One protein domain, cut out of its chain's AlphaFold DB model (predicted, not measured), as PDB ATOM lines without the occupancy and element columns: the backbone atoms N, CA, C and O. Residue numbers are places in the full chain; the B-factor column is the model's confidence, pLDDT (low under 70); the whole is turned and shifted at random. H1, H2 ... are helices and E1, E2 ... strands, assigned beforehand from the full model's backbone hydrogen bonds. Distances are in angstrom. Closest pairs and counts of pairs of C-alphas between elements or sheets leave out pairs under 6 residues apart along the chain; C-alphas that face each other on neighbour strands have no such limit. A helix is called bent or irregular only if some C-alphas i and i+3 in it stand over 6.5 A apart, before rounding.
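Overview. This is residues 16 to 132 of the 245 residues of an uncharacterized protein of Thermoplasmatales archaeon (UniProt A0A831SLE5). This is a loose, rod-shaped model with a cluster of parts at each end: at one end H2 covers one face of the three-stranded sheet E1, E4, E5, and at the other lie two hairpins, E2 with E3 and E6 with E7. Residues 20 to 30, which hold the short H1, and residues 46 to 53, 71 to 82 and 104 to 110 run between these ends. The printed part has 117 residues, ordered E1 H1 E2 E3 E4 E5 E6 E7 H2, with its three sheets antiparallel and its class mixed. The radius of gyration of the C-alphas is 18.7 A, and the spans are 60 by 28 by 27 A.

Along the chain. Find C-alpha 16 at (-5.884, 37.996, 59.875), where E1, residues 16 to 19, begins. H1 is residues 24 to 27, E2 31 to 35 and E3 40 to 45. E4, residues 54 to 61, spans 18.3 A, and E5 is 65 to 70. E6, residues 83 to 90, bends by 70 degrees at residue 87; E7, residues 96 to 103, spans 19.6 A. H2, residues 111 to 124, spans 19.7 A to C-alpha 124 at (-20.792, 42.599, 59.855), and is only just irregular, with C-alphas 112 and 115 6.6 A apart.

Arrangement. Start at E4, the inner strand, with E1 and E5 as its antiparallel neighbours: N 17 of E1 and O 56 of E4 are within hydrogen-bond range at 2.8 A, and so are N 59 of E4 and O 67 of E5 at 2.9 A. H2 is on this sheet in two layers, a helix on one face of a sheet, over E5 at a height of 10.4 A; their closest C-alphas, Arg 66 and Leu 124, are 5.4 A apart. In the hairpin E2 and E3, N 32 and O 44 are 2.8 A apart; in E6 and E7, N 85 and O 101 are 2.8 A apart. The closest C-alphas of E2 and E7, Trp 33 and Ile 98, are 6.7 A apart. H1 and H2 are apart. In H2, 9 of 10 O i to N i+4 pairs are within hydrogen-bond range; H1 is too short for one.

Size, cuts and confidence. The C-alphas farthest apart, Leu 37 and Glu 130, are 62.1 A apart. The printed part has no cut, the link E5 to E6 is long, and no printed residue is under 70 in pLDDT.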
ATOM      1  N   PRO A  16      -6.186  38.306  61.265       91.00
ATOM      2  CA  PRO A  16      -5.884  37.996  59.875       91.00
ATOM      3  C   PRO A  16      -6.853  36.932  59.351       91.00
ATOM      4  O   PRO A  16      -7.047  35.893  59.978       91.00
ATOM      5  N   LEU A  17      -7.463  37.208  58.197       87.88
ATOM      6  CA  LEU A  17      -8.352  36.280  57.490       87.88
ATOM      7  C   LEU A  17      -7.664  35.653  56.278       87.88
ATOM      8  O   LEU A  17      -7.915  34.496  55.957       87.88
ATOM      9  N   LEU A  18      -6.827  36.432  55.589       87.94
ATOM     10  CA  LEU A  18      -6.109  36.027  54.384       87.94
ATOM     11  C   LEU A  18      -4.699  36.612  54.412       87.94
ATOM     12  O   LEU A  18      -4.503  37.741  54.867       87.94
ATOM     13  N   ILE A  19      -3.743  35.867  53.865       90.62
ATOM     14  CA  ILE A  19      -2.347  36.277  53.715       90.62
ATOM     15  C   ILE A  19      -1.930  36.174  52.249       90.62
ATOM     16  O   ILE A  19      -2.441  35.333  51.507       90.62
ATOM     17  N   TYR A  20      -1.011  37.034  51.826       88.69
ATOM     18  CA  TYR A  20      -0.344  36.881  50.537       88.69
ATOM     19  C   TYR A  20       0.715  35.782  50.637       88.69
ATOM     20  O   TYR A  20       1.649  35.881  51.429       88.69
ATOM     21  N   ASN A  21       0.577  34.733  49.830       89.44
ATOM     22  CA  ASN A  21       1.473  33.573  49.891       89.44
ATOM     23  C   ASN A  21       2.768  33.753  49.083       89.44
ATOM     24  O   ASN A  21       3.734  33.024  49.300       89.44
ATOM     25  N   GLU A  22       2.791  34.703  48.152       86.81
ATOM     26  CA  GLU A  22       3.889  34.903  47.211       86.81
ATOM     27  C   GLU A  22       4.189  36.385  47.013       86.81
ATOM     28  O   GLU A  22       3.347  37.244  47.286       86.81
ATOM     29  N   GLU A  23       5.396  36.655  46.524       87.94
ATOM     30  CA  GLU A  23       5.824  37.979  46.107       87.94
ATOM     31  C   GLU A  23       5.786  38.042  44.577       87.94
ATOM     32  O   GLU A  23       6.488  37.295  43.891       87.94
ATOM     33  N   LEU A  24       4.931  38.897  44.016       80.38
ATOM     34  CA  LEU A  24       4.611  38.859  42.581       80.38
ATOM     35  C   LEU A  24       5.841  39.148  41.709       80.38
ATOM     36  O   LEU A  24       6.024  38.534  40.654       80.38
ATOM     37  N   MET A  25       6.699  40.061  42.168       82.44
ATOM     38  CA  MET A  25       7.930  40.430  41.467       82.44
ATOM     39  C   MET A  25       8.978  39.306  41.445       82.44
ATOM     40  O   MET A  25       9.764  39.260  40.499       82.44
ATOM     41  N   GLU A  26       8.970  38.381  42.415       80.31
ATOM     42  CA  GLU A  26       9.885  37.222  42.440       80.31
ATOM     43  C   GLU A  26       9.534  36.203  41.349       80.31
ATOM     44  O   GLU A  26      10.414  35.533  40.811       80.31
ATOM     45  N   VAL A  27       8.251  36.105  40.986       74.56
ATOM     46  CA  VAL A  27       7.775  35.202  39.927       74.56
ATOM     47  C   VAL A  27       8.046  35.798  38.546       74.56
ATOM     48  O   VAL A  27       8.509  35.101  37.641       74.56
ATOM     49  N   LYS A  28       7.753  37.093  38.363       78.88
ATOM     50  CA  LYS A  28       8.067  37.822  37.128       78.88
ATOM     51  C   LYS A  28       8.102  39.341  37.355       78.88
ATOM     52  O   LYS A  28       7.040  39.942  37.527       78.88
ATOM     53  N   PRO A  29       9.275  39.989  37.242       83.88
ATOM     54  CA  PRO A  29       9.375  41.442  37.342       83.88
ATOM     55  C   PRO A  29       8.547  42.155  36.263       83.88
ATOM     56  O   PRO A  29       8.661  41.846  35.072       83.88
ATOM     57  N   ILE A  30       7.750  43.141  36.676       89.56
ATOM     58  CA  ILE A  30       7.069  44.099  35.789       89.56
ATOM     59  C   ILE A  30       7.679  45.489  35.985       89.56
ATOM     60  O   ILE A  30       8.337  45.743  36.992       89.56
ATOM     61  N   HIS A  31       7.494  46.396  35.030       93.88
ATOM     62  CA  HIS A  31       8.242  47.646  34.963       93.88
ATOM     63  C   HIS A  31       7.318  48.855  34.935       93.88
ATOM     64  O   HIS A  31       6.271  48.831  34.301       93.88
ATOM     65  N   PHE A  32       7.740  49.964  35.536       93.50
ATOM     66  CA  PHE A  32       7.175  51.265  35.200       93.50
ATOM     67  C   PHE A  32       7.635  51.676  33.800       93.50
ATOM     68  O   PHE A  32       8.786  51.463  33.422       93.50
ATOM     69  N   TRP A  33       6.741  52.296  33.029       94.38
ATOM     70  CA  TRP A  33       7.026  52.753  31.669       94.38
ATOM     71  C   TRP A  33       6.800  54.250  31.547       94.38
ATOM     72  O   TRP A  33       5.717  54.748  31.877       94.38
ATOM     73  N   LYS A  34       7.783  54.953  30.982       93.69
ATOM     74  CA  LYS A  34       7.673  56.373  30.638       93.69
ATOM     75  C   LYS A  34       7.719  56.584  29.133       93.69
ATOM     76  O   LYS A  34       8.360  55.834  28.390       93.69
ATOM     77  N   ARG A  35       7.019  57.624  28.682       92.12
ATOM     78  CA  ARG A  35       7.075  58.058  27.287       92.12
ATOM     79  C   ARG A  35       8.464  58.639  27.021       92.12
ATOM     80  O   ARG A  35       8.896  59.532  27.746       92.12
ATOM     81  N   ALA A  36       9.132  58.145  25.986       90.62
ATOM     82  CA  ALA A  36      10.359  58.737  25.468       90.62
ATOM     83  C   ALA A  36      10.062  59.561  24.206       90.62
ATOM     84  O   ALA A  36       8.934  59.577  23.709       90.62
ATOM     85  N   LEU A  37      11.086  60.235  23.677       88.75
ATOM     86  CA  LEU A  37      10.992  60.995  22.426       88.75
ATOM     87  C   LEU A  37      10.566  60.095  21.250       88.75
ATOM     88  O   LEU A  37       9.806  60.516  20.384       88.75
ATOM     89  N   ILE A  38      10.992  58.826  21.282       88.62
ATOM     90  CA  ILE A  38      10.530  57.756  20.397       88.62
ATOM     91  C   ILE A  38      10.102  56.573  21.271       88.62
ATOM     92  O   ILE A  38      10.912  55.993  21.990       88.62
ATOM     93  N   GLY A  39       8.821  56.205  21.208       91.12
ATOM     94  CA  GLY A  39       8.290  55.022  21.885       91.12
ATOM     95  C   GLY A  39       8.215  55.129  23.415       91.12
ATOM     96  O   GLY A  39       7.827  56.157  23.976       91.12
ATOM     97  N   TRP A  40       8.521  54.016  24.081       93.88
ATOM     98  CA  TRP A  40       8.418  53.841  25.530       93.88
ATOM     99  C   TRP A  40       9.676  53.169  26.057       93.88
ATOM    100  O   TRP A  40      10.187  52.237  25.437       93.88
ATOM    101  N   VAL A  41      10.141  53.620  27.215       94.56
ATOM    102  CA  VAL A  41      11.298  53.037  27.897       94.56
ATOM    103  C   VAL A  41      10.910  52.634  29.311       94.56
ATOM    104  O   VAL A  41      10.040  53.258  29.930       94.56
ATOM    105  N   LYS A  42      11.557  51.580  29.810       94.75
ATOM    106  CA  LYS A  42      11.441  51.158  31.206       94.75
ATOM    107  C   LYS A  42      12.032  52.249  32.096       94.75
ATOM    108  O   LYS A  42      13.136  52.726  31.844       94.75
ATOM    109  N   ASP A  43      11.269  52.657  33.097       93.94
ATOM    110  CA  ASP A  43      11.620  53.705  34.057       93.94
ATOM    111  C   ASP A  43      12.030  53.132  35.421       93.94
ATOM    112  O   ASP A  43      12.670  53.805  36.217       93.94
ATOM    113  N   GLY A  44      11.687  51.870  35.678       92.94
ATOM    114  CA  GLY A  44      12.029  51.148  36.900       92.94
ATOM    115  C   GLY A  44      11.321  49.801  36.953       92.94
ATOM    116  O   GLY A  44      10.475  49.516  36.104       92.94
ATOM    117  N   VAL A  45      11.663  48.978  37.937       91.38
ATOM    118  CA  VAL A  45      10.916  47.758  38.271       91.38
ATOM    119  C   VAL A  45       9.816  48.136  39.263       91.38
ATOM    120  O   VAL A  45       9.996  49.033  40.084       91.38
ATOM    121  N   VAL A  46       8.651  47.505  39.155       89.81
ATOM    122  CA  VAL A  46       7.624  47.594  40.192       89.81
ATOM    123  C   VAL A  46       8.054  46.678  41.324       89.81
ATOM    124  O   VAL A  46       8.078  45.459  41.156       89.81
ATOM    125  N   GLU A  47       8.399  47.280  42.454       88.94
ATOM    126  CA  GLU A  47       8.765  46.559  43.664       88.94
ATOM    127  C   GLU A  47       7.574  46.498  44.617       88.94
ATOM    128  O   GLU A  47       6.862  47.488  44.825       88.94
ATOM    129  N   THR A  48       7.352  45.318  45.176       87.12
ATOM    130  CA  THR A  48       6.340  45.041  46.187       87.12
ATOM    131  C   THR A  48       6.974  44.216  47.303       87.12
ATOM    132  O   THR A  48       7.943  43.497  47.094       87.12
ATOM    133  N   ASP A  49       6.445  44.370  48.509       89.44
ATOM    134  CA  ASP A  49       6.800  43.560  49.674       89.44
ATOM    135  C   ASP A  49       5.486  43.211  50.359       89.44
ATOM    136  O   ASP A  49       5.063  43.867  51.303       89.44
ATOM    137  N   ILE A  50       4.734  42.299  49.752       89.62
ATOM    138  CA  ILE A  50       3.393  41.918  50.200       89.62
ATOM    139  C   ILE A  50       3.355  40.494  50.732       89.62
ATOM    140  O   ILE A  50       2.444  40.173  51.491       89.62
ATOM    141  N   LYS A  51       4.316  39.637  50.381       91.62
ATOM    142  CA  LYS A  51       4.376  38.254  50.871       91.62
ATOM    143  C   LYS A  51       4.350  38.202  52.402       91.62
ATOM    144  O   LYS A  51       5.093  38.889  53.091       91.62
ATOM    145  N   GLY A  52       3.464  37.379  52.948       92.12
ATOM    146  CA  GLY A  52       3.222  37.267  54.387       92.12
ATOM    147  C   GLY A  52       2.387  38.402  54.992       92.12
ATOM    148  O   GLY A  52       1.923  38.261  56.125       92.12
ATOM    149  N   GLN A  53       2.124  39.490  54.262       91.69
ATOM    150  CA  GLN A  53       1.205  40.536  54.709       91.69
ATOM    151  C   GLN A  53      -0.257  40.085  54.610       91.69
ATOM    152  O   GLN A  53      -0.610  39.136  53.902       91.69
ATOM    153  N   PHE A  54      -1.134  40.789  55.326       91.62
ATOM    154  CA  PHE A  54      -2.557  40.474  55.364       91.62
ATOM    155  C   PHE A  54      -3.267  40.961  54.092       91.62
ATOM    156  O   PHE A  54      -3.364  42.159  53.837       91.62
ATOM    157  N   ALA A  55      -3.825  40.025  53.325       88.94
ATOM    158  CA  ALA A  55      -4.699  40.306  52.183       88.94
ATOM    159  C   ALA A  55      -6.159  40.551  52.612       88.94
ATOM    160  O   ALA A  55      -6.962  41.122  51.870       88.94
ATOM    161  N   GLY A  56      -6.512  40.124  53.825       89.56
ATOM    162  CA  GLY A  56      -7.819  40.351  54.416       89.56
ATOM    163  C   GLY A  56      -7.752  40.313  55.934       89.56
ATOM    164  O   GLY A  56      -7.064  39.463  56.502       89.56
ATOM    165  N   ILE A  57      -8.472  41.220  56.588       91.00
ATOM    166  CA  ILE A  57      -8.531  41.321  58.049       91.00
ATOM    167  C   ILE A  57      -9.963  41.510  58.539       91.00
ATOM    168  O   ILE A  57     -10.785  42.126  57.860       91.00
ATOM    169  N   ALA A  58     -10.222  41.046  59.757       90.31
ATOM    170  CA  ALA A  58     -11.353  41.454  60.577       90.31
ATOM    171  C   ALA A  58     -10.849  42.215  61.812       90.31
ATOM    172  O   ALA A  58      -9.799  41.895  62.366       90.31
ATOM    173  N   THR A  59     -11.589  43.227  62.253       89.94
ATOM    174  CA  THR A  59     -11.330  43.951  63.506       89.94
ATOM    175  C   THR A  59     -12.622  44.583  64.032       89.94
ATOM    176  O   THR A  59     -13.688  44.450  63.420       89.94
ATOM    177  N   THR A  60     -12.542  45.270  65.169       88.88
ATOM    178  CA  THR A  60     -13.626  46.089  65.707       88.88
ATOM    179  C   THR A  60     -13.271  47.575  65.748       88.88
ATOM    180  O   THR A  60     -12.103  47.963  65.700       88.88
ATOM    181  N   TYR A  61     -14.299  48.418  65.805       89.25
ATOM    182  CA  TYR A  61     -14.200  49.864  65.970       89.25
ATOM    183  C   TYR A  61     -15.199  50.333  67.040       89.25
ATOM    184  O   TYR A  61     -16.383  50.012  66.938       89.25
ATOM    185  N   ASN A  62     -14.746  51.086  68.048       88.69
ATOM    186  CA  ASN A  62     -15.545  51.536  69.203       88.69
ATOM    187  C   ASN A  62     -16.312  50.382  69.887       88.69
ATOM    188  O   ASN A  62     -17.542  50.428  69.984       88.69
ATOM    189  N   ASP A  63     -15.599  49.314  70.268       80.00
ATOM    190  CA  ASP A  63     -16.073  48.114  70.996       80.00
ATOM    191  C   ASP A  63     -17.202  47.287  70.345       80.00
ATOM    192  O   ASP A  63     -17.477  46.158  70.746       80.00
ATOM    193  N   SER A  64     -17.860  47.815  69.316       84.56
ATOM    194  CA  SER A  64     -19.135  47.304  68.814       84.56
ATOM    195  C   SER A  64     -19.241  47.326  67.289       84.56
ATOM    196  O   SER A  64     -19.936  46.482  66.713       84.56
ATOM    197  N   GLY A  65     -18.551  48.237  66.606       89.88
ATOM    198  CA  GLY A  65     -18.452  48.218  65.153       89.88
ATOM    199  C   GLY A  65     -17.626  47.018  64.715       89.88
ATOM    200  O   GLY A  65     -16.539  46.808  65.236       89.88
ATOM    201  N   ARG A  66     -18.128  46.226  63.770       91.88
ATOM    202  CA  ARG A  66     -17.345  45.191  63.086       91.88
ATOM    203  C   ARG A  66     -16.784  45.790  61.802       91.88
ATOM    204  O   ARG A  66     -17.491  46.511  61.104       91.88
ATOM    205  N   VAL A  67     -15.524  45.506  61.500       91.25
ATOM    206  CA  VAL A  67     -14.845  45.974  60.289       91.25
ATOM    207  C   VAL A  67     -14.193  44.779  59.617       91.25
ATOM    208  O   VAL A  67     -13.511  43.994  60.269       91.25
ATOM    209  N   ILE A  68     -14.392  44.662  58.308       90.50
ATOM    210  CA  ILE A  68     -13.654  43.740  57.451       90.50
ATOM    211  C   ILE A  68     -13.028  44.564  56.332       90.50
ATOM    212  O   ILE A  68     -13.687  45.430  55.755       90.50
ATOM    213  N   LEU A  69     -11.764  44.288  56.032       88.56
ATOM    214  CA  LEU A  69     -11.047  44.885  54.914       88.56
ATOM    215  C   LEU A  69     -10.448  43.769  54.062       88.56
ATOM    216  O   LEU A  69      -9.813  42.866  54.601       88.56
ATOM    217  N   PHE A  70     -10.621  43.867  52.747       86.75
ATOM    218  CA  PHE A  70      -9.960  43.019  51.756       86.75
ATOM    219  C   PHE A  70      -9.174  43.893  50.788       86.75
ATOM    220  O   PHE A  70      -9.594  45.008  50.475       86.75
ATOM    221  N   SER A  71      -8.052  43.382  50.298       81.19
ATOM    222  CA  SER A  71      -7.227  44.079  49.310       81.19
ATOM    223  C   SER A  71      -7.761  43.965  47.877       81.19
ATOM    224  O   SER A  71      -7.567  44.874  47.074       81.19
ATOM    225  N   SER A  72      -8.421  42.856  47.530       74.25
ATOM    226  CA  SER A  72      -8.860  42.563  46.160       74.25
ATOM    227  C   SER A  72     -10.245  43.126  45.831       74.25
ATOM    228  O   SER A  72     -11.165  42.994  46.635       74.25
ATOM    229  N   HIS A  73     -10.407  43.629  44.603       74.12
ATOM    230  CA  HIS A  73     -11.699  43.993  44.012       74.12
ATOM    231  C   HIS A  73     -12.594  42.755  43.832       74.12
ATOM    232  O   HIS A  73     -12.312  41.913  42.971       74.12
ATOM    233  N   PRO A  74     -13.662  42.605  44.623       70.19
ATOM    234  CA  PRO A  74     -14.448  41.376  44.651       70.19
ATOM    235  C   PRO A  74     -15.310  41.126  43.416       70.19
ATOM    236  O   PRO A  74     -15.694  39.989  43.152       70.19
ATOM    237  N   GLU A  75     -15.599  42.174  42.654       71.69
ATOM    238  CA  GLU A  75     -16.401  42.156  41.435       71.69
ATOM    239  C   GLU A  75     -15.656  41.588  40.218       71.69
ATOM    240  O   GLU A  75     -16.263  41.370  39.167       71.69
ATOM    241  N   ILE A  76     -14.342  41.367  40.337       78.69
ATOM    242  CA  ILE A  76     -13.505  40.834  39.264       78.69
ATOM    243  C   ILE A  76     -13.201  39.361  39.568       78.69
ATOM    244  O   ILE A  76     -12.589  39.071  40.597       78.69
ATOM    245  N   PRO A  77     -13.578  38.420  38.680       82.38
ATOM    246  CA  PRO A  77     -13.217  37.020  38.845       82.38
ATOM    247  C   PRO A  77     -11.706  36.843  38.965       82.38
ATOM    248  O   PRO A  77     -10.940  37.443  38.204       82.38
ATOM    249  N   VAL A  78     -11.302  35.991  39.902       85.31
ATOM    250  CA  VAL A  78      -9.897  35.747  40.231       85.31
ATOM    251  C   VAL A  78      -9.203  35.023  39.079       85.31
ATOM    252  O   VAL A  78      -9.736  34.072  38.508       85.31
ATOM    253  N   MET A  79      -7.996  35.470  38.743       86.38
ATOM    254  CA  MET A  79      -7.078  34.760  37.859       86.38
ATOM    255  C   MET A  79      -6.105  33.965  38.729       86.38
ATOM    256  O   MET A  79      -5.469  34.549  39.601       86.38
ATOM    257  N   ILE A  80      -5.985  32.659  38.497       87.25
ATOM    258  CA  ILE A  80      -4.977  31.812  39.152       87.25
ATOM    259  C   ILE A  80      -4.019  31.222  38.121       87.25
ATOM    260  O   ILE A  80      -4.372  31.107  36.944       87.25
ATOM    261  N   ASN A  81      -2.818  30.842  38.564       86.81
ATOM    262  CA  ASN A  81      -1.779  30.211  37.740       86.81
ATOM    263  C   ASN A  81      -1.425  31.001  36.464       86.81
ATOM    264  O   ASN A  81      -0.979  30.423  35.479       86.81
ATOM    265  N   GLY A  82      -1.676  32.313  36.459       86.25
ATOM    266  CA  GLY A  82      -1.376  33.204  35.346       86.25
ATOM    267  C   GLY A  82      -0.128  34.031  35.609       86.25
ATOM    268  O   GLY A  82       0.383  34.095  36.721       86.25
ATOM    269  N   THR A  83       0.337  34.722  34.578       84.56
ATOM    270  CA  THR A  83       1.407  35.716  34.686       84.56
ATOM    271  C   THR A  83       0.934  37.055  34.144       84.56
ATOM    272  O   THR A  83       0.012  37.112  33.330       84.56
ATOM    273  N   VAL A  84       1.568  38.145  34.559       86.56
ATOM    274  CA  VAL A  84       1.312  39.463  33.978       86.56
ATOM    275  C   VAL A  84       2.190  39.647  32.736       86.56
ATOM    276  O   VAL A  84       3.384  39.327  32.726       86.56
ATOM    277  N   LEU A  85       1.595  40.137  31.650       89.19
ATOM    278  CA  LEU A  85       2.297  40.607  30.457       89.19
ATOM    279  C   LEU A  85       2.228  42.124  30.353       89.19
ATOM    280  O   LEU A  85       1.198  42.729  30.639       89.19
ATOM    281  N   GLU A  86       3.321  42.700  29.865       92.19
ATOM    282  CA  GLU A  86       3.452  44.110  29.518       92.19
ATOM    283  C   GLU A  86       3.405  44.233  27.995       92.19
ATOM    284  O   GLU A  86       4.161  43.558  27.294       92.19
ATOM    285  N   PHE A  87       2.518  45.064  27.458       93.31
ATOM    286  CA  PHE A  87       2.387  45.233  26.009       93.31
ATOM    287  C   PHE A  87       1.877  46.625  25.648       93.31
ATOM    288  O   PHE A  87       1.235  47.303  26.451       93.31
ATOM    289  N   PHE A  88       2.149  47.065  24.419       94.38
ATOM    290  CA  PHE A  88       1.579  48.306  23.904       94.38
ATOM    291  C   PHE A  88       0.113  48.089  23.523       94.38
ATOM    292  O   PHE A  88      -0.206  47.292  22.643       94.38
ATOM    293  N   GLY A  89      -0.783  48.811  24.189       94.00
ATOM    294  CA  GLY A  89      -2.220  48.680  24.010       94.00
ATOM    295  C   GLY A  89      -2.951  49.960  24.382       94.00
ATOM    296  O   GLY A  89      -2.359  51.030  24.498       94.00
ATOM    297  N   LYS A  90      -4.267  49.861  24.563       93.12
ATOM    298  CA  LYS A  90      -5.094  50.963  25.063       93.12
ATOM    299  C   LYS A  90      -5.405  50.724  26.532       93.12
ATOM    300  O   LYS A  90      -5.775  49.615  26.906       93.12
ATOM    301  N   ASN A  91      -5.275  51.756  27.359       88.56
ATOM    302  CA  ASN A  91      -5.756  51.687  28.738       88.56
ATOM    303  C   ASN A  91      -7.298  51.715  28.797       88.56
ATOM    304  O   ASN A  91      -7.977  51.807  27.772       88.56
ATOM    305  N   THR A  92      -7.856  51.701  30.008       84.62
ATOM    306  CA  THR A  92      -9.309  51.760  30.256       84.62
ATOM    307  C   THR A  92     -10.001  53.006  29.687       84.62
ATOM    308  O   THR A  92     -11.213  52.987  29.497       84.62
ATOM    309  N   LEU A  93      -9.250  54.066  29.363       89.56
ATOM    310  CA  LEU A  93      -9.743  55.298  28.733       89.56
ATOM    311  C   LEU A  93      -9.515  55.337  27.211       89.56
ATOM    312  O   LEU A  93      -9.773  56.355  26.573       89.56
ATOM    313  N   GLY A  94      -9.003  54.260  26.609       91.25
ATOM    314  CA  GLY A  94      -8.716  54.197  25.174       91.25
ATOM    315  C   GLY A  94      -7.396  54.852  24.749       91.25
ATOM    316  O   GLY A  94      -7.108  54.906  23.553       91.25
ATOM    317  N   ILE A  95      -6.585  55.330  25.696       91.44
ATOM    318  CA  ILE A  95      -5.324  56.033  25.435       91.44
ATOM    319  C   ILE A  95      -4.214  55.004  25.157       91.44
ATOM    320  O   ILE A  95      -3.988  54.133  26.006       91.44
ATOM    321  N   PRO A  96      -3.497  55.095  24.017       92.50
ATOM    322  CA  PRO A  96      -2.393  54.191  23.696       92.50
ATOM    323  C   PRO A  96      -1.188  54.361  24.636       92.50
ATOM    324  O   PRO A  96      -0.633  55.458  24.744       92.50
ATOM    325  N   ARG A  97      -0.765  53.280  25.298       94.12
ATOM    326  CA  ARG A  97       0.411  53.215  26.188       94.12
ATOM    327  C   ARG A  97       0.825  51.768  26.453       94.12
ATOM    328  O   ARG A  97       0.108  50.845  26.075       94.12
ATOM    329  N   ILE A  98       1.946  51.563  27.145       94.38
ATOM    330  CA  ILE A  98       2.220  50.250  27.739       94.38
ATOM    331  C   ILE A  98       1.206  49.990  28.861       94.38
ATOM    332  O   ILE A  98       0.970  50.857  29.713       94.38
ATOM    333  N   VAL A  99       0.570  48.824  28.799       93.38
ATOM    334  CA  VAL A  99      -0.454  48.338  29.727       93.38
ATOM    335  C   VAL A  99      -0.119  46.922  30.188       93.38
ATOM    336  O   VAL A  99       0.724  46.246  29.596       93.38
ATOM    337  N   TYR A 100      -0.810  46.488  31.241       90.69
ATOM    338  CA  TYR A 100      -0.642  45.179  31.858       90.69
ATOM    339  C   TYR A 100      -1.903  44.342  31.667       90.69
ATOM    340  O   TYR A 100      -3.015  44.865  31.786       90.69
ATOM    341  N   ALA A 101      -1.742  43.047  31.412       88.88
ATOM    342  CA  ALA A 101      -2.846  42.094  31.448       88.88
ATOM    343  C   ALA A 101      -2.387  40.737  31.976       88.88
ATOM    344  O   ALA A 101      -1.223  40.365  31.839       88.88
ATOM    345  N   TRP A 102      -3.331  39.987  32.538       87.44
ATOM    346  CA  TRP A 102      -3.127  38.578  32.836       87.44
ATOM    347  C   TRP A 102      -2.990  37.754  31.552       87.44
ATOM    348  O   TRP A 102      -3.676  38.003  30.560       87.44
ATOM    349  N   TYR A 103      -2.124  36.747  31.597       87.38
ATOM    350  CA  TYR A 103      -1.829  35.833  30.505       87.38
ATOM    351  C   TYR A 103      -1.638  34.410  31.023       87.38
ATOM    352  O   TYR A 103      -1.073  34.210  32.098       87.38
ATOM    353  N   ASN A 104      -2.088  33.433  30.233       90.38
ATOM    354  CA  ASN A 104      -1.923  31.999  30.487       90.38
ATOM    355  C   ASN A 104      -2.393  31.516  31.877       90.38
ATOM    356  O   ASN A 104      -1.834  30.571  32.416       90.38
ATOM    357  N   GLY A 105      -3.394  32.175  32.468       89.25
ATOM    358  CA  GLY A 105      -4.001  31.761  33.734       89.25
ATOM    359  C   GLY A 105      -5.373  31.116  33.552       89.25
ATOM    360  O   GLY A 105      -6.012  31.247  32.505       89.25
ATOM    361  N   THR A 106      -5.877  30.490  34.613       92.31
ATOM    362  CA  THR A 106      -7.260  29.996  34.699       92.31
ATOM    363  C   THR A 106      -8.148  31.007  35.409       92.31
ATOM    364  O   THR A 106      -7.884  31.393  36.551       92.31
ATOM    365  N   ARG A 107      -9.187  31.492  34.718       89.81
ATOM    366  CA  ARG A 107     -10.128  32.447  35.305       89.81
ATOM    367  C   ARG A 107     -11.141  31.655  36.097       89.81
ATOM    368  O   ARG A 107     -11.861  30.841  35.527       89.81
ATOM    369  N   LEU A 108     -11.157  31.885  37.400       89.69
ATOM    370  CA  LEU A 108     -12.152  31.293  38.267       89.69
ATOM    371  C   LEU A 108     -13.521  31.895  37.972       89.69
ATOM    372  O   LEU A 108     -13.661  32.940  37.331       89.69
ATOM    373  N   ASN A 109     -14.529  31.171  38.425       89.31
ATOM    374  CA  ASN A 109     -15.911  31.560  38.286       89.31
ATOM    375  C   ASN A 109     -16.208  32.832  39.104       89.31
ATOM    376  O   ASN A 109     -15.420  33.259  39.957       89.31
ATOM    377  N   MET A 110     -17.315  33.503  38.797       85.06
ATOM    378  CA  MET A 110     -17.631  34.777  39.443       85.06
ATOM    379  C   MET A 110     -17.987  34.561  40.920       85.06
ATOM    380  O   MET A 110     -17.602  35.363  41.772       85.06
ATOM    381  N   SER A 111     -18.657  33.456  41.251       88.50
ATOM    382  CA  SER A 111     -19.076  33.125  42.618       88.50
ATOM    383  C   SER A 111     -17.917  32.997  43.605       88.50
ATOM    384  O   SER A 111     -18.142  33.180  44.809       88.50
ATOM    385  N   LYS A 112     -16.685  32.771  43.119       86.38
ATOM    386  CA  LYS A 112     -15.486  32.594  43.943       86.38
ATOM    387  C   LYS A 112     -15.288  33.683  44.992       86.38
ATOM    388  O   LYS A 112     -14.888  33.373  46.109       86.38
ATOM    389  N   ASN A 113     -15.585  34.937  44.657       84.62
ATOM    390  CA  ASN A 113     -15.465  36.065  45.589       84.62
ATOM    391  C   ASN A 113     -16.789  36.397  46.291       84.62
ATOM    392  O   ASN A 113     -16.804  37.003  47.367       84.62
ATOM    393  N   PHE A 114     -17.918  36.007  45.700       86.12
ATOM    394  CA  PHE A 114     -19.236  36.401  46.192       86.12
ATOM    395  C   PHE A 114     -19.641  35.682  47.476       86.12
ATOM    396  O   PHE A 114     -20.405  36.246  48.258       86.12
ATOM    397  N   TRP A 115     -19.176  34.456  47.733       87.00
ATOM    398  CA  TRP A 115     -19.449  33.809  49.026       87.00
ATOM    399  C   TRP A 115     -18.719  34.515  50.175       87.00
ATOM    400  O   TRP A 115     -19.314  34.718  51.233       87.00
ATOM    401  N   ILE A 116     -17.489  35.000  49.937       87.44
ATOM    402  CA  ILE A 116     -16.732  35.822  50.897       87.44
ATOM    403  C   ILE A 116     -17.533  37.082  51.225       87.44
ATOM    404  O   ILE A 116     -17.685  37.426  52.393       87.44
ATOM    405  N   HIS A 117     -18.108  37.733  50.210       88.06
ATOM    406  CA  HIS A 117     -18.905  38.952  50.377       88.06
ATOM    407  C   HIS A 117     -20.164  38.706  51.191       88.06
ATOM    408  O   HIS A 117     -20.407  39.401  52.176       88.06
ATOM    409  N   ARG A 118     -20.936  37.682  50.821       89.88
ATOM    410  CA  ARG A 118     -22.163  37.299  51.529       89.88
ATOM    411  C   ARG A 118     -21.885  37.000  53.002       89.88
ATOM    412  O   ARG A 118     -22.558  37.555  53.868       89.88
ATOM    413  N   ARG A 119     -20.859  36.193  53.289       90.88
ATOM    414  CA  ARG A 119     -20.441  35.882  54.666       90.88
ATOM    415  C   ARG A 119     -19.940  37.107  55.415       90.88
ATOM    416  O   ARG A 119     -20.331  37.302  56.559       90.88
ATOM    417  N   SER A 120     -19.129  37.945  54.775       90.88
ATOM    418  CA  SER A 120     -18.591  39.162  55.390       90.88
ATOM    419  C   SER A 120     -19.707  40.124  55.774       90.88
ATOM    420  O   SER A 120     -19.728  40.609  56.898       90.88
ATOM    421  N   VAL A 121     -20.680  40.357  54.888       92.19
ATOM    422  CA  VAL A 121     -21.834  41.222  55.177       92.19
ATOM    423  C   VAL A 121     -22.701  40.637  56.292       92.19
ATOM    424  O   VAL A 121     -23.067  41.370  57.208       92.19
ATOM    425  N   ALA A 122     -22.983  39.331  56.272       93.25
ATOM    426  CA  ALA A 122     -23.721  38.670  57.350       93.25
ATOM    427  C   ALA A 122     -22.994  38.796  58.701       93.25
ATOM    428  O   ALA A 122     -23.600  39.151  59.713       93.25
ATOM    429  N   TRP A 123     -21.677  38.592  58.710       91.62
ATOM    430  CA  TRP A 123     -20.863  38.743  59.909       91.62
ATOM    431  C   TRP A 123     -20.833  40.193  60.403       91.62
ATOM    432  O   TRP A 123     -21.005  40.437  61.597       91.62
ATOM    433  N   LEU A 124     -20.686  41.175  59.511       92.25
ATOM    434  CA  LEU A 124     -20.792  42.599  59.855       92.25
ATOM    435  C   LEU A 124     -22.165  42.925  60.468       92.25
ATOM    436  O   LEU A 124     -22.239  43.672  61.441       92.25
ATOM    437  N   ALA A 125     -23.230  42.298  59.959       93.69
ATOM    438  CA  ALA A 125     -24.599  42.403  60.461       93.69
ATOM    439  C   ALA A 125     -24.873  41.595  61.747       93.69
ATOM    440  O   ALA A 125     -26.016  41.533  62.192       93.69
ATOM    441  N   ARG A 126     -23.842  41.009  62.370       91.88
ATOM    442  CA  ARG A 126     -23.936  40.237  63.623       91.88
ATOM    443  C   ARG A 126     -24.795  38.975  63.535       91.88
ATOM    444  O   ARG A 126     -25.314  38.521  64.552       91.88
ATOM    445  N   VAL A 127     -24.898  38.381  62.349       94.19
ATOM    446  CA  VAL A 127     -25.431  37.022  62.212       94.19
ATOM    447  C   VAL A 127     -24.536  36.061  63.020       94.19
ATOM    448  O   VAL A 127     -23.310  36.193  62.921       94.19
ATOM    449  N   PRO A 128     -25.108  35.148  63.836       93.31
ATOM    450  CA  PRO A 128     -24.345  34.116  64.542       93.31
ATOM    451  C   PRO A 128     -23.514  33.260  63.583       93.31
ATOM    452  O   PRO A 128     -23.920  33.049  62.437       93.31
ATOM    453  N   ASP A 129     -22.365  32.762  64.036       87.88
ATOM    454  CA  ASP A 129     -21.396  32.077  63.171       87.88
ATOM    455  C   ASP A 129     -21.988  30.810  62.528       87.88
ATOM    456  O   ASP A 129     -21.740  30.529  61.352       87.88
ATOM    457  N   GLU A 130     -22.841  30.100  63.267       92.12
ATOM    458  CA  GLU A 130     -23.606  28.928  62.835       92.12
ATOM    459  C   GLU A 130     -24.668  29.236  61.766       92.12
ATOM    460  O   GLU A 130     -25.108  28.336  61.054       92.12
ATOM    461  N   HIS A 131     -25.066  30.503  61.624       92.94
ATOM    462  CA  HIS A 131     -26.055  30.969  60.647       92.94
ATOM    463  C   HIS A 131     -25.423  31.746  59.484       92.94
ATOM    464  O   HIS A 131     -26.137  32.296  58.640       92.94
ATOM    465  N   LEU A 132     -24.091  31.829  59.420       92.06
ATOM    466  CA  LEU A 132     -23.423  32.493  58.305       92.06
ATOM    467  C   LEU A 132     -23.678  31.738  56.989       92.06
ATOM    468  O   LEU A 132     -23.604  30.508  56.971       92.06
TER     469      LEU A 132